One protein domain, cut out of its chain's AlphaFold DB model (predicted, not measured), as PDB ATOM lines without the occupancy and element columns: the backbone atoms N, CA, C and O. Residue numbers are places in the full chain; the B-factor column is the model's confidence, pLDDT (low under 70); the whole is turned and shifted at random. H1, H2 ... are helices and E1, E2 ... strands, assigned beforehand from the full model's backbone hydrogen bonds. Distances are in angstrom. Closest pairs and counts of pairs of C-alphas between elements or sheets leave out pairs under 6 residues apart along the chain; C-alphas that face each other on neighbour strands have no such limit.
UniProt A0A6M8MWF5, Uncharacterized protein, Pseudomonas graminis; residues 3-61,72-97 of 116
ATOM      1  N   LEU A   3     267.815 260.752 390.780       87.75
ATOM      2  CA  LEU A   3     266.660 260.145 390.118       87.75
ATOM      3  C   LEU A   3     265.399 260.977 390.372       87.75
ATOM      4  O   LEU A   3     265.095 261.325 391.511       87.75
ATOM      5  N   VAL A   4     264.642 261.272 389.321       90.38
ATOM      6  CA  VAL A   4     263.398 262.041 389.394       90.38
ATOM      7  C   VAL A   4     262.229 261.147 389.005       90.38
ATOM      8  O   VAL A   4     262.136 260.676 387.875       90.38
ATOM      9  N   TYR A   5     261.307 260.932 389.930       90.56
ATOM     10  CA  TYR A   5     260.042 260.274 389.664       90.56
ATOM     11  C   TYR A   5     258.983 261.299 389.287       90.56
ATOM     12  O   TYR A   5     258.682 262.209 390.058       90.56
ATOM     13  N   THR A   6     258.396 261.145 388.108       88.19
ATOM     14  CA  THR A   6     257.325 262.015 387.632       88.19
ATOM     15  C   THR A   6     256.380 261.275 386.695       88.19
ATOM     16  O   THR A   6     256.807 260.429 385.914       88.19
ATOM     17  N   SER A   7     255.095 261.625 386.765       88.06
ATOM     18  CA  SER A   7     254.063 261.183 385.816       88.06
ATOM     19  C   SER A   7     253.827 262.235 384.709       88.06
ATOM     20  O   SER A   7     252.933 262.112 383.871       88.06
ATOM     21  N   GLN A   8     254.638 263.304 384.675       85.12
ATOM     22  CA  GLN A   8     254.592 264.283 383.589       85.12
ATOM     23  C   GLN A   8     255.068 263.636 382.283       85.12
ATOM     24  O   GLN A   8     256.017 262.860 382.275       85.12
ATOM     25  N   LYS A   9     254.399 263.949 381.173       83.56
ATOM     26  CA  LYS A   9     254.645 263.322 379.860       83.56
ATOM     27  C   LYS A   9     255.542 264.163 378.947       83.56
ATOM     28  O   LYS A   9     255.735 263.830 377.782       83.56
ATOM     29  N   SER A  10     256.039 265.296 379.437       83.50
ATOM     30  CA  SER A  10     256.756 266.292 378.637       83.50
ATOM     31  C   SER A  10     257.704 267.115 379.513       83.50
ATOM     32  O   SER A  10     257.644 267.039 380.741       83.50
ATOM     33  N   ASN A  11     258.557 267.927 378.876       82.38
ATOM     34  CA  ASN A  11     259.525 268.802 379.547       82.38
ATOM     35  C   ASN A  11     260.606 268.034 380.335       82.38
ATOM     36  O   ASN A  11     260.976 268.407 381.451       82.38
ATOM     37  N   PHE A  12     261.087 266.934 379.753       85.25
ATOM     38  CA  PHE A  12     262.196 266.162 380.299       85.25
ATOM     39  C   PHE A  12     263.534 266.812 379.967       85.25
ATOM     40  O   PHE A  12     263.752 267.326 378.873       85.25
ATOM     41  N   ASP A  13     264.436 266.735 380.929       82.69
ATOM     42  CA  ASP A  13     265.812 267.200 380.818       82.69
ATOM     43  C   ASP A  13     266.733 266.000 380.517       82.69
ATOM     44  O   ASP A  13     266.790 265.070 381.321       82.69
ATOM     45  N   PRO A  14     267.456 265.964 379.387       83.19
ATOM     46  CA  PRO A  14     268.276 264.808 379.027       83.19
ATOM     47  C   PRO A  14     269.460 264.577 379.979       83.19
ATOM     48  O   PRO A  14     269.996 263.472 380.021       83.19
ATOM     49  N   ALA A  15     269.861 265.584 380.765       85.06
ATOM     50  CA  ALA A  15     270.898 265.437 381.781       85.06
ATOM     51  C   ALA A  15     270.367 264.810 383.083       85.06
ATOM     52  O   ALA A  15     271.157 264.436 383.952       85.06
ATOM     53  N   LYS A  16     269.041 264.685 383.240       83.94
ATOM     54  CA  LYS A  16     268.407 264.102 384.427       83.94
ATOM     55  C   LYS A  16     267.789 262.745 384.122       83.94
ATOM     56  O   LYS A  16     267.314 262.457 383.026       83.94
ATOM     57  N   ARG A  17     267.764 261.894 385.144       87.31
ATOM     58  CA  ARG A  17     267.174 260.561 385.063       87.31
ATOM     59  C   ARG A  17     265.714 260.636 385.499       87.31
ATOM     60  O   ARG A  17     265.451 260.838 386.680       87.31
ATOM     61  N   TYR A  18     264.781 260.457 384.567       89.12
ATOM     62  CA  TYR A  18     263.346 260.430 384.868       89.12
ATOM     63  C   TYR A  18     262.793 259.004 384.888       89.12
ATOM     64  O   TYR A  18     263.132 258.181 384.034       89.12
ATOM     65  N   ARG A  19     261.911 258.714 385.846       88.62
ATOM     66  CA  ARG A  19     261.154 257.460 385.946       88.62
ATOM     67  C   ARG A  19     259.694 257.733 386.265       88.62
ATOM     68  O   ARG A  19     259.386 258.680 386.978       88.62
ATOM     69  N   ASN A  20     258.794 256.887 385.769       89.75
ATOM     70  CA  ASN A  20     257.399 256.965 386.185       89.75
ATOM     71  C   ASN A  20     257.236 256.208 387.515       89.75
ATOM     72  O   ASN A  20     257.557 255.017 387.557       89.75
ATOM     73  N   PRO A  21     256.770 256.855 388.595       87.50
ATOM     74  CA  PRO A  21     256.535 256.191 389.877       87.50
ATOM     75  C   PRO A  21     255.447 255.112 389.815       87.50
ATOM     76  O   PRO A  21     255.457 254.217 390.650       87.50
ATOM     77  N   GLU A  22     254.558 255.133 388.818       87.25
ATOM     78  CA  GLU A  22     253.549 254.075 388.620       87.25
ATOM     79  C   GLU A  22     254.155 252.724 388.220       87.25
ATOM     80  O   GLU A  22     253.563 251.684 388.481       87.25
ATOM     81  N   TYR A  23     255.349 252.733 387.616       86.88
ATOM     82  CA  TYR A  23     256.100 251.521 387.269       86.88
ATOM     83  C   TYR A  23     257.178 251.201 388.312       86.88
ATOM     84  O   TYR A  23     258.182 250.560 388.008       86.88
ATOM     85  N   PHE A  24     257.029 251.712 389.536       86.31
ATOM     86  CA  PHE A  24     257.970 251.424 390.606       86.31
ATOM     87  C   PHE A  24     257.764 250.008 391.151       86.31
ATOM     88  O   PHE A  24     256.767 249.729 391.809       86.31
ATOM     89  N   GLU A  25     258.745 249.140 390.925       82.94
ATOM     90  CA  GLU A  25     258.750 247.781 391.481       82.94
ATOM     91  C   GLU A  25     259.742 247.640 392.640       82.94
ATOM     92  O   GLU A  25     259.459 246.977 393.638       82.94
ATOM     93  N   ARG A  26     260.932 248.245 392.517       85.31
ATOM     94  CA  ARG A  26     262.033 248.109 393.481       85.31
ATOM     95  C   ARG A  26     262.870 249.391 393.561       85.31
ATOM     96  O   ARG A  26     263.002 250.085 392.551       85.31
ATOM     97  N   PRO A  27     263.468 249.700 394.730       83.19
ATOM     98  CA  PRO A  27     264.395 250.819 394.866       83.19
ATOM     99  C   PRO A  27     265.652 250.582 394.022       83.19
ATOM    100  O   PRO A  27     266.231 249.495 394.044       83.19
ATOM    101  N   GLU A  28     266.070 251.605 393.277       80.06
ATOM    102  CA  GLU A  28     267.267 251.539 392.442       80.06
ATOM    103  C   GLU A  28     268.521 251.782 393.298       80.06
ATOM    104  O   GLU A  28     268.621 252.767 394.035       80.06
ATOM    105  N   ALA A  29     269.481 250.857 393.223       78.19
ATOM    106  CA  ALA A  29     270.728 250.941 393.976       78.19
ATOM    107  C   ALA A  29     271.668 252.004 393.377       78.19
ATOM    108  O   ALA A  29     271.759 252.155 392.161       78.19
ATOM    109  N   GLY A  30     272.394 252.734 394.229       79.50
ATOM    110  CA  GLY A  30     273.350 253.770 393.798       79.50
ATOM    111  C   GLY A  30     272.743 255.162 393.565       79.50
ATOM    112  O   GLY A  30     273.441 256.092 393.143       79.50
ATOM    113  N   VAL A  31     271.456 255.339 393.870       83.00
ATOM    114  CA  VAL A  31     270.804 256.649 393.870       83.00
ATOM    115  C   VAL A  31     271.073 257.347 395.202       83.00
ATOM    116  O   VAL A  31     270.741 256.831 396.263       83.00
ATOM    117  N   ALA A  32     271.683 258.532 395.143       81.50
ATOM    118  CA  ALA A  32     271.976 259.337 396.332       81.50
ATOM    119  C   ALA A  32     270.795 260.241 396.712       81.50
ATOM    120  O   ALA A  32     270.632 260.594 397.875       81.50
ATOM    121  N   LYS A  33     269.981 260.616 395.718       82.31
ATOM    122  CA  LYS A  33     268.862 261.539 395.878       82.31
ATOM    123  C   LYS A  33     267.724 261.186 394.933       82.31
ATOM    124  O   LYS A  33     267.939 261.033 393.727       82.31
ATOM    125  N   VAL A  34     266.523 261.105 395.492       88.56
ATOM    126  CA  VAL A  34     265.284 260.839 394.764       88.56
ATOM    127  C   VAL A  34     264.360 262.044 394.876       88.56
ATOM    128  O   VAL A  34     264.036 262.475 395.977       88.56
ATOM    129  N   THR A  35     263.899 262.578 393.748       89.56
ATOM    130  CA  THR A  35     262.885 263.643 393.711       89.56
ATOM    131  C   THR A  35     261.566 263.068 393.211       89.56
ATOM    132  O   THR A  35     261.496 262.607 392.081       89.56
ATOM    133  N   LEU A  36     260.518 263.088 394.027       89.25
ATOM    134  CA  LEU A  36     259.172 262.626 393.685       89.25
ATOM    135  C   LEU A  36     258.286 263.824 393.356       89.25
ATOM    136  O   LEU A  36     258.031 264.648 394.225       89.25
ATOM    137  N   ILE A  37     257.787 263.912 392.128       89.12
ATOM    138  CA  ILE A  37     256.816 264.930 391.724       89.12
ATOM    139  C   ILE A  37     255.404 264.350 391.893       89.12
ATOM    140  O   ILE A  37     255.007 263.434 391.170       89.12
ATOM    141  N   GLY A  38     254.647 264.887 392.854       84.81
ATOM    142  CA  GLY A  38     253.317 264.399 393.248       84.81
ATOM    143  C   GLY A  38     253.310 263.561 394.535       84.81
ATOM    144  O   GLY A  38     254.293 263.524 395.273       84.81
ATOM    145  N   ASP A  39     252.184 262.906 394.824       83.44
ATOM    146  CA  ASP A  39     252.001 262.058 396.010       83.44
ATOM    147  C   ASP A  39     252.222 260.579 395.648       83.44
ATOM    148  O   ASP A  39     251.352 259.927 395.079       83.44
ATOM    149  N   TRP A  40     253.403 260.053 395.990       87.50
ATOM    150  CA  TRP A  40     253.818 258.674 395.691       87.50
ATOM    151  C   TRP A  40     254.393 257.986 396.941       87.50
ATOM    152  O   TRP A  40     255.616 257.857 397.073       87.50
ATOM    153  N   PRO A  41     253.534 257.556 397.885       83.69
ATOM    154  CA  PRO A  41     253.978 257.007 399.166       83.69
ATOM    155  C   PRO A  41     254.754 255.695 399.010       83.69
ATOM    156  O   PRO A  41     255.780 255.535 399.659       83.69
ATOM    157  N   ALA A  42     254.349 254.813 398.088       86.62
ATOM    158  CA  ALA A  42     255.019 253.528 397.856       86.62
ATOM    159  C   ALA A  42     256.511 253.691 397.509       86.62
ATOM    160  O   ALA A  42     257.369 252.980 398.031       86.62
ATOM    161  N   VAL A  43     256.830 254.680 396.668       86.94
ATOM    162  CA  VAL A  43     258.213 254.989 396.290       86.94
ATOM    163  C   VAL A  43     258.956 255.623 397.466       86.94
ATOM    164  O   VAL A  43     260.069 255.216 397.790       86.94
ATOM    165  N   ALA A  44     258.331 256.594 398.141       86.12
ATOM    166  CA  ALA A  44     258.936 257.269 399.283       86.12
ATOM    167  C   ALA A  44     259.291 256.295 400.416       86.12
ATOM    168  O   ALA A  44     260.383 256.382 400.973       86.12
ATOM    169  N   GLU A  45     258.408 255.350 400.738       85.88
ATOM    170  CA  GLU A  45     258.640 254.351 401.780       85.88
ATOM    171  C   GLU A  45     259.758 253.376 401.418       85.88
ATOM    172  O   GLU A  45     260.621 253.109 402.255       85.88
ATOM    173  N   ALA A  46     259.809 252.902 400.172       86.75
ATOM    174  CA  ALA A  46     260.856 251.986 399.729       86.75
ATOM    175  C   ALA A  46     262.256 252.620 399.796       86.75
ATOM    176  O   ALA A  46     263.193 252.005 400.305       86.75
ATOM    177  N   TYR A  47     262.404 253.868 399.342       86.12
ATOM    178  CA  TYR A  47     263.685 254.577 399.431       86.12
ATOM    179  C   TYR A  47     264.029 254.997 400.863       86.12
ATOM    180  O   TYR A  47     265.191 254.926 401.260       86.12
ATOM    181  N   LYS A  48     263.032 255.348 401.680       84.38
ATOM    182  CA  LYS A  48     263.220 255.615 403.112       84.38
ATOM    183  C   LYS A  48     263.717 254.375 403.859       84.38
ATOM    184  O   LYS A  48     264.622 254.492 404.683       84.38
ATOM    185  N   ALA A  49     263.179 253.195 403.545       83.75
ATOM    186  CA  ALA A  49     263.657 251.919 404.078       83.75
ATOM    187  C   ALA A  49     265.089 251.601 403.618       83.75
ATOM    188  O   ALA A  49     265.875 251.053 404.386       83.75
ATOM    189  N   ALA A  50     265.454 252.017 402.402       80.44
ATOM    190  CA  ALA A  50     266.810 251.918 401.865       80.44
ATOM    191  C   ALA A  50     267.778 253.010 402.378       80.44
ATOM    192  O   ALA A  50     268.913 253.075 401.917       80.44
ATOM    193  N   ASN A  51     267.352 253.861 403.322       80.81
ATOM    194  CA  ASN A  51     268.132 254.983 403.861       80.81
ATOM    195  C   ASN A  51     268.557 256.026 402.802       80.81
ATOM    196  O   ASN A  51     269.574 256.699 402.951       80.81
ATOM    197  N   VAL A  52     267.770 256.171 401.734       84.12
ATOM    198  CA  VAL A  52     268.008 257.130 400.646       84.12
ATOM    199  C   VAL A  52     267.222 258.418 400.893       84.12
ATOM    200  O   VAL A  52     266.092 258.392 401.386       84.12
ATOM    201  N   GLU A  53     267.810 259.560 400.529       79.50
ATOM    202  CA  GLU A  53     267.159 260.864 400.650       79.50
ATOM    203  C   GLU A  53     266.065 261.045 399.588       79.50
ATOM    204  O   GLU A  53     266.315 260.953 398.381       79.50
ATOM    205  N   VAL A  54     264.843 261.324 400.051       84.06
ATOM    206  CA  VAL A  54     263.650 261.480 399.212       84.06
ATOM    207  C   VAL A  54     263.061 262.881 399.383       84.06
ATOM    208  O   VAL A  54     262.601 263.243 400.465       84.06
ATOM    209  N   ALA A  55     263.014 263.651 398.299       85.25
ATOM    210  CA  ALA A  55     262.389 264.967 398.230       85.25
ATOM    211  C   ALA A  55     261.042 264.879 397.500       85.25
ATOM    212  O   ALA A  55     261.000 264.563 396.315       85.25
ATOM    213  N   ILE A  56     259.934 265.173 398.186       84.00
ATOM    214  CA  ILE A  56     258.592 265.176 397.581       84.00
ATOM    215  C   ILE A  56     258.227 266.605 397.169       84.00
ATOM    216  O   ILE A  56     258.030 267.478 398.013       84.00
ATOM    217  N   VAL A  57     258.107 266.836 395.865       82.56
ATOM    218  CA  VAL A  57     257.675 268.091 395.251       82.56
ATOM    219  C   VAL A  57     256.191 267.973 394.914       82.56
ATOM    220  O   VAL A  57     255.797 267.386 393.906       82.56
ATOM    221  N   LYS A  58     255.339 268.531 395.776       70.44
ATOM    222  CA  LYS A  58     253.899 268.617 395.512       70.44
ATOM    223  C   LYS A  58     253.636 269.810 394.595       70.44
ATOM    224  O   LYS A  58     253.886 270.948 394.986       70.44
ATOM    225  N   THR A  59     253.127 269.560 393.387       57.56
ATOM    226  CA  THR A  59     252.560 270.635 392.561       57.56
ATOM    227  C   THR A  59     251.388 271.250 393.328       57.56
ATOM    228  O   THR A  59     250.545 270.534 393.873       57.56
ATOM    229  N   ALA A  60     251.405 272.566 393.507       44.03
ATOM    230  CA  ALA A  60     250.578 273.228 394.501       44.03
ATOM    231  C   ALA A  60     249.073 273.060 394.218       44.03
ATOM    232  O   ALA A  60     248.514 273.676 393.315       44.03
ATOM    233  N   LYS A  61     248.390 272.318 395.092       40.94
ATOM    234  CA  LYS A  61     247.116 272.765 395.666       40.94
ATOM    235  C   LYS A  61     247.276 272.827 397.190       40.94
ATOM    236  O   LYS A  61     247.898 271.933 397.766       40.94
ATOM    237  N   VAL A  72     266.428 260.296 412.449       38.53
ATOM    238  CA  VAL A  72     267.886 260.401 412.506       38.53
ATOM    239  C   VAL A  72     268.204 261.213 413.755       38.53
ATOM    240  O   VAL A  72     267.984 262.423 413.832       38.53
ATOM    241  N   LYS A  73     268.670 260.487 414.766       42.62
ATOM    242  CA  LYS A  73     269.284 260.986 415.987       42.62
ATOM    243  C   LYS A  73     270.609 261.650 415.604       42.62
ATOM    244  O   LYS A  73     271.682 261.131 415.870       42.62
ATOM    245  N   ARG A  74     270.539 262.802 414.935       42.22
ATOM    246  CA  ARG A  74     271.650 263.747 414.895       42.22
ATOM    247  C   ARG A  74     271.670 264.408 416.260       42.22
ATOM    248  O   ARG A  74     271.102 265.475 416.459       42.22
ATOM    249  N   ILE A  75     272.311 263.732 417.210       34.97
ATOM    250  CA  ILE A  75     273.194 264.450 418.120       34.97
ATOM    251  C   ILE A  75     274.043 265.354 417.228       34.97
ATOM    252  O   ILE A  75     274.965 264.909 416.550       34.97
ATOM    253  N   ILE A  76     273.637 266.613 417.127       41.88
ATOM    254  CA  ILE A  76     274.528 267.674 416.703       41.88
ATOM    255  C   ILE A  76     275.578 267.754 417.805       41.88
ATOM    256  O   ILE A  76     275.441 268.494 418.775       41.88
ATOM    257  N   THR A  77     276.621 266.938 417.681       33.78
ATOM    258  CA  THR A  77     277.925 267.338 418.189       33.78
ATOM    259  C   THR A  77     278.257 268.610 417.426       33.78
ATOM    260  O   THR A  77     278.750 268.583 416.304       33.78
ATOM    261  N   ALA A  78     277.855 269.732 418.016       40.84
ATOM    262  CA  ALA A  78     278.405 271.038 417.745       40.84
ATOM    263  C   ALA A  78     279.862 271.003 418.222       40.84
ATOM    264  O   ALA A  78     280.172 271.351 419.356       40.84
ATOM    265  N   ALA A  79     280.720 270.489 417.355       36.78
ATOM    266  CA  ALA A  79     282.130 270.813 417.264       36.78
ATOM    267  C   ALA A  79     282.282 271.144 415.775       36.78
ATOM    268  O   ALA A  79     282.005 270.300 414.934       36.78
ATOM    269  N   GLU A  80     282.525 272.366 415.340       41.72
ATOM    270  CA  GLU A  80     283.353 273.400 415.925       41.72
ATOM    271  C   GLU A  80     282.989 274.679 415.157       41.72
ATOM    272  O   GLU A  80     283.291 274.811 413.976       41.72
ATOM    273  N   VAL A  81     282.255 275.589 415.789       41.78
ATOM    274  CA  VAL A  81     282.339 277.006 415.436       41.78
ATOM    275  C   VAL A  81     282.955 277.648 416.657       41.78
ATOM    276  O   VAL A  81     282.308 277.834 417.688       41.78
ATOM    277  N   ALA A  82     284.271 277.832 416.570       44.38
ATOM    278  CA  ALA A  82     284.942 278.841 417.355       44.38
ATOM    279  C   ALA A  82     284.130 280.136 417.203       44.38
ATOM    280  O   ALA A  82     283.777 280.504 416.083       44.38
ATOM    281  N   ASP A  83     283.836 280.761 418.341       42.47
ATOM    282  CA  ASP A  83     283.052 281.989 418.501       42.47
ATOM    283  C   ASP A  83     281.513 281.815 418.613       42.47
ATOM    284  O   ASP A  83     280.782 281.708 417.634       42.47
ATOM    285  N   GLY A  84     281.011 281.811 419.858       43.19
ATOM    286  CA  GLY A  84     279.611 282.135 420.187       43.19
ATOM    287  C   GLY A  84     278.570 281.014 420.049       43.19
ATOM    288  O   GLY A  84     277.846 280.914 419.061       43.19
ATOM    289  N   LYS A  85     278.401 280.199 421.098       44.69
ATOM    290  CA  LYS A  85     277.377 279.143 421.179       44.69
ATOM    291  C   LYS A  85     276.000 279.718 421.551       44.69
ATOM    292  O   LYS A  85     275.685 279.849 422.729       44.69
ATOM    293  N   TRP A  86     275.164 280.003 420.555       51.16
ATOM    294  CA  TRP A  86     273.752 280.362 420.751       51.16
ATOM    295  C   TRP A  86     272.884 279.106 420.907       51.16
ATOM    296  O   TRP A  86     272.958 278.185 420.090       51.16
ATOM    297  N   VAL A  87     272.042 279.060 421.945       53.03
ATOM    298  CA  VAL A  87     271.081 277.965 422.154       53.03
ATOM    299  C   VAL A  87     269.719 278.379 421.594       53.03
ATOM    300  O   VAL A  87     269.054 279.276 422.113       53.03
ATOM    301  N   LEU A  88     269.301 277.722 420.514       52.88
ATOM    302  CA  LEU A  88     268.022 277.938 419.828       52.88
ATOM    303  C   LEU A  88     267.015 276.842 420.229       52.88
ATOM    304  O   LEU A  88     267.405 275.679 420.359       52.88
ATOM    305  N   ASN A  89     265.723 277.170 420.385       58.59
ATOM    306  CA  ASN A  89     264.671 276.143 420.450       58.59
ATOM    307  C   ASN A  89     264.364 275.545 419.069       58.59
ATOM    308  O   ASN A  89     264.790 276.044 418.028       58.59
ATOM    309  N   ALA A  90     263.551 274.486 419.072       50.59
ATOM    310  CA  ALA A  90     263.066 273.808 417.870       50.59
ATOM    311  C   ALA A  90     262.180 274.675 416.944       50.59
ATOM    312  O   ALA A  90     261.970 274.290 415.796       50.59
ATOM    313  N   ASP A  91     261.708 275.833 417.410       49.38
ATOM    314  CA  ASP A  91     260.970 276.847 416.640       49.38
ATOM    315  C   ASP A  91     261.892 277.948 416.068       49.38
ATOM    316  O   ASP A  91     261.418 278.911 415.469       49.38
ATOM    317  N   GLY A  92     263.216 277.830 416.234       52.47
ATOM    318  CA  GLY A  92     264.192 278.815 415.755       52.47
ATOM    319  C   GLY A  92     264.275 280.088 416.603       52.47
ATOM    320  O   GLY A  92     264.941 281.043 416.207       52.47
ATOM    321  N   LYS A  93     263.630 280.114 417.776       49.44
ATOM    322  CA  LYS A  93     263.715 281.216 418.739       49.44
ATOM    323  C   LYS A  93     264.915 281.000 419.661       49.44
ATOM    324  O   LYS A  93     265.051 279.934 420.262       49.44
ATOM    325  N   VAL A  94     265.770 282.013 419.781       56.94
ATOM    326  CA  VAL A  94     266.870 282.051 420.759       56.94
ATOM    327  C   VAL A  94     266.269 281.875 422.159       56.94
ATOM    328  O   VAL A  94     265.378 282.630 422.545       56.94
ATOM    329  N   LEU A  95     266.679 280.825 422.881       50.69
ATOM    330  CA  LEU A  95     266.183 280.522 424.235       50.69
ATOM    331  C   LEU A  95     266.978 281.208 425.346       50.69
ATOM    332  O   LEU A  95     266.682 281.014 426.520       50.69
ATOM    333  N   GLY A  96     267.963 282.014 424.985       43.84
ATOM    334  CA  GLY A  96     268.712 282.833 425.917       43.84
ATOM    335  C   GLY A  96     269.785 283.585 425.162       43.84
ATOM    336  O   GLY A  96     270.617 282.973 424.488       43.84
ATOM    337  N   ASP A  97     269.738 284.905 425.256       44.91
ATOM    338  CA  ASP A  97     270.876 285.757 424.978       44.91
ATOM    339  C   ASP A  97     272.002 285.358 425.952       44.91
ATOM    340  O   ASP A  97     271.796 285.370 427.167       44.91
TER     341      ASP A  97
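AT A GLANCE: This is residues 3 to 61 and 72 to 97 of the 116 residues of an uncharacterized protein of Pseudomonas graminis (UniProt A0A6M8MWF5). There is little regular structure: a small twisted four-stranded sheet with H1 over one face, and a looping tail, residues 72 to 97, off to one end. The 85 printed residues hold E1 E2 E3 H1 E4, mixed class, 25 residues in named elements; the sheet, E2 E1 E3 E4, is parallel. It is extended, radius of gyration of the C-alphas 18.5 A, spanning 53 by 31 by 25 A.

IN THESE COORDINATES: E1, residues 3 to 5, 6.6 A, begins at C-alpha 3 (266.660, 260.145, 390.118). E2 is residues 17 to 19, 6.8 A; E3 33 to 37, 13.2 A; H1 41 to 49, 12.0 A. E4, 53 to 57, 13.1 A, ends at C-alpha 57 (257.675, 268.091, 395.251).

HOW THE PARTS SIT: Within hydrogen-bond range are N 19 and O 4 (E2, E1), 2.8 A, N 5 and O 35 (E1, E3), 2.7 A, and N 57 and O 36 (E3, E4), 2.7 A. H1, every O i to N i+4 pair within range, is on the sheet at height 9.4 A, over E3 and E4; its closest C-alphas to E4 are Ala 44 and Val 54, 6.3 A. E3, H1, E4 form a strand-helix-strand unit, parallel neighbours with a helix between, right-handed crossover.

THE WHOLE: The farthest C-alphas, Tyr 23 and Asp 97, are 53.0 A apart. Residues 62 to 71 are cut out, gap 29.5 A between C-alphas 61 and 72. Links E1 to E2 and E2 to E3 are long. Residues 59 to 61 and 72 to 97 have pLDDT under 70.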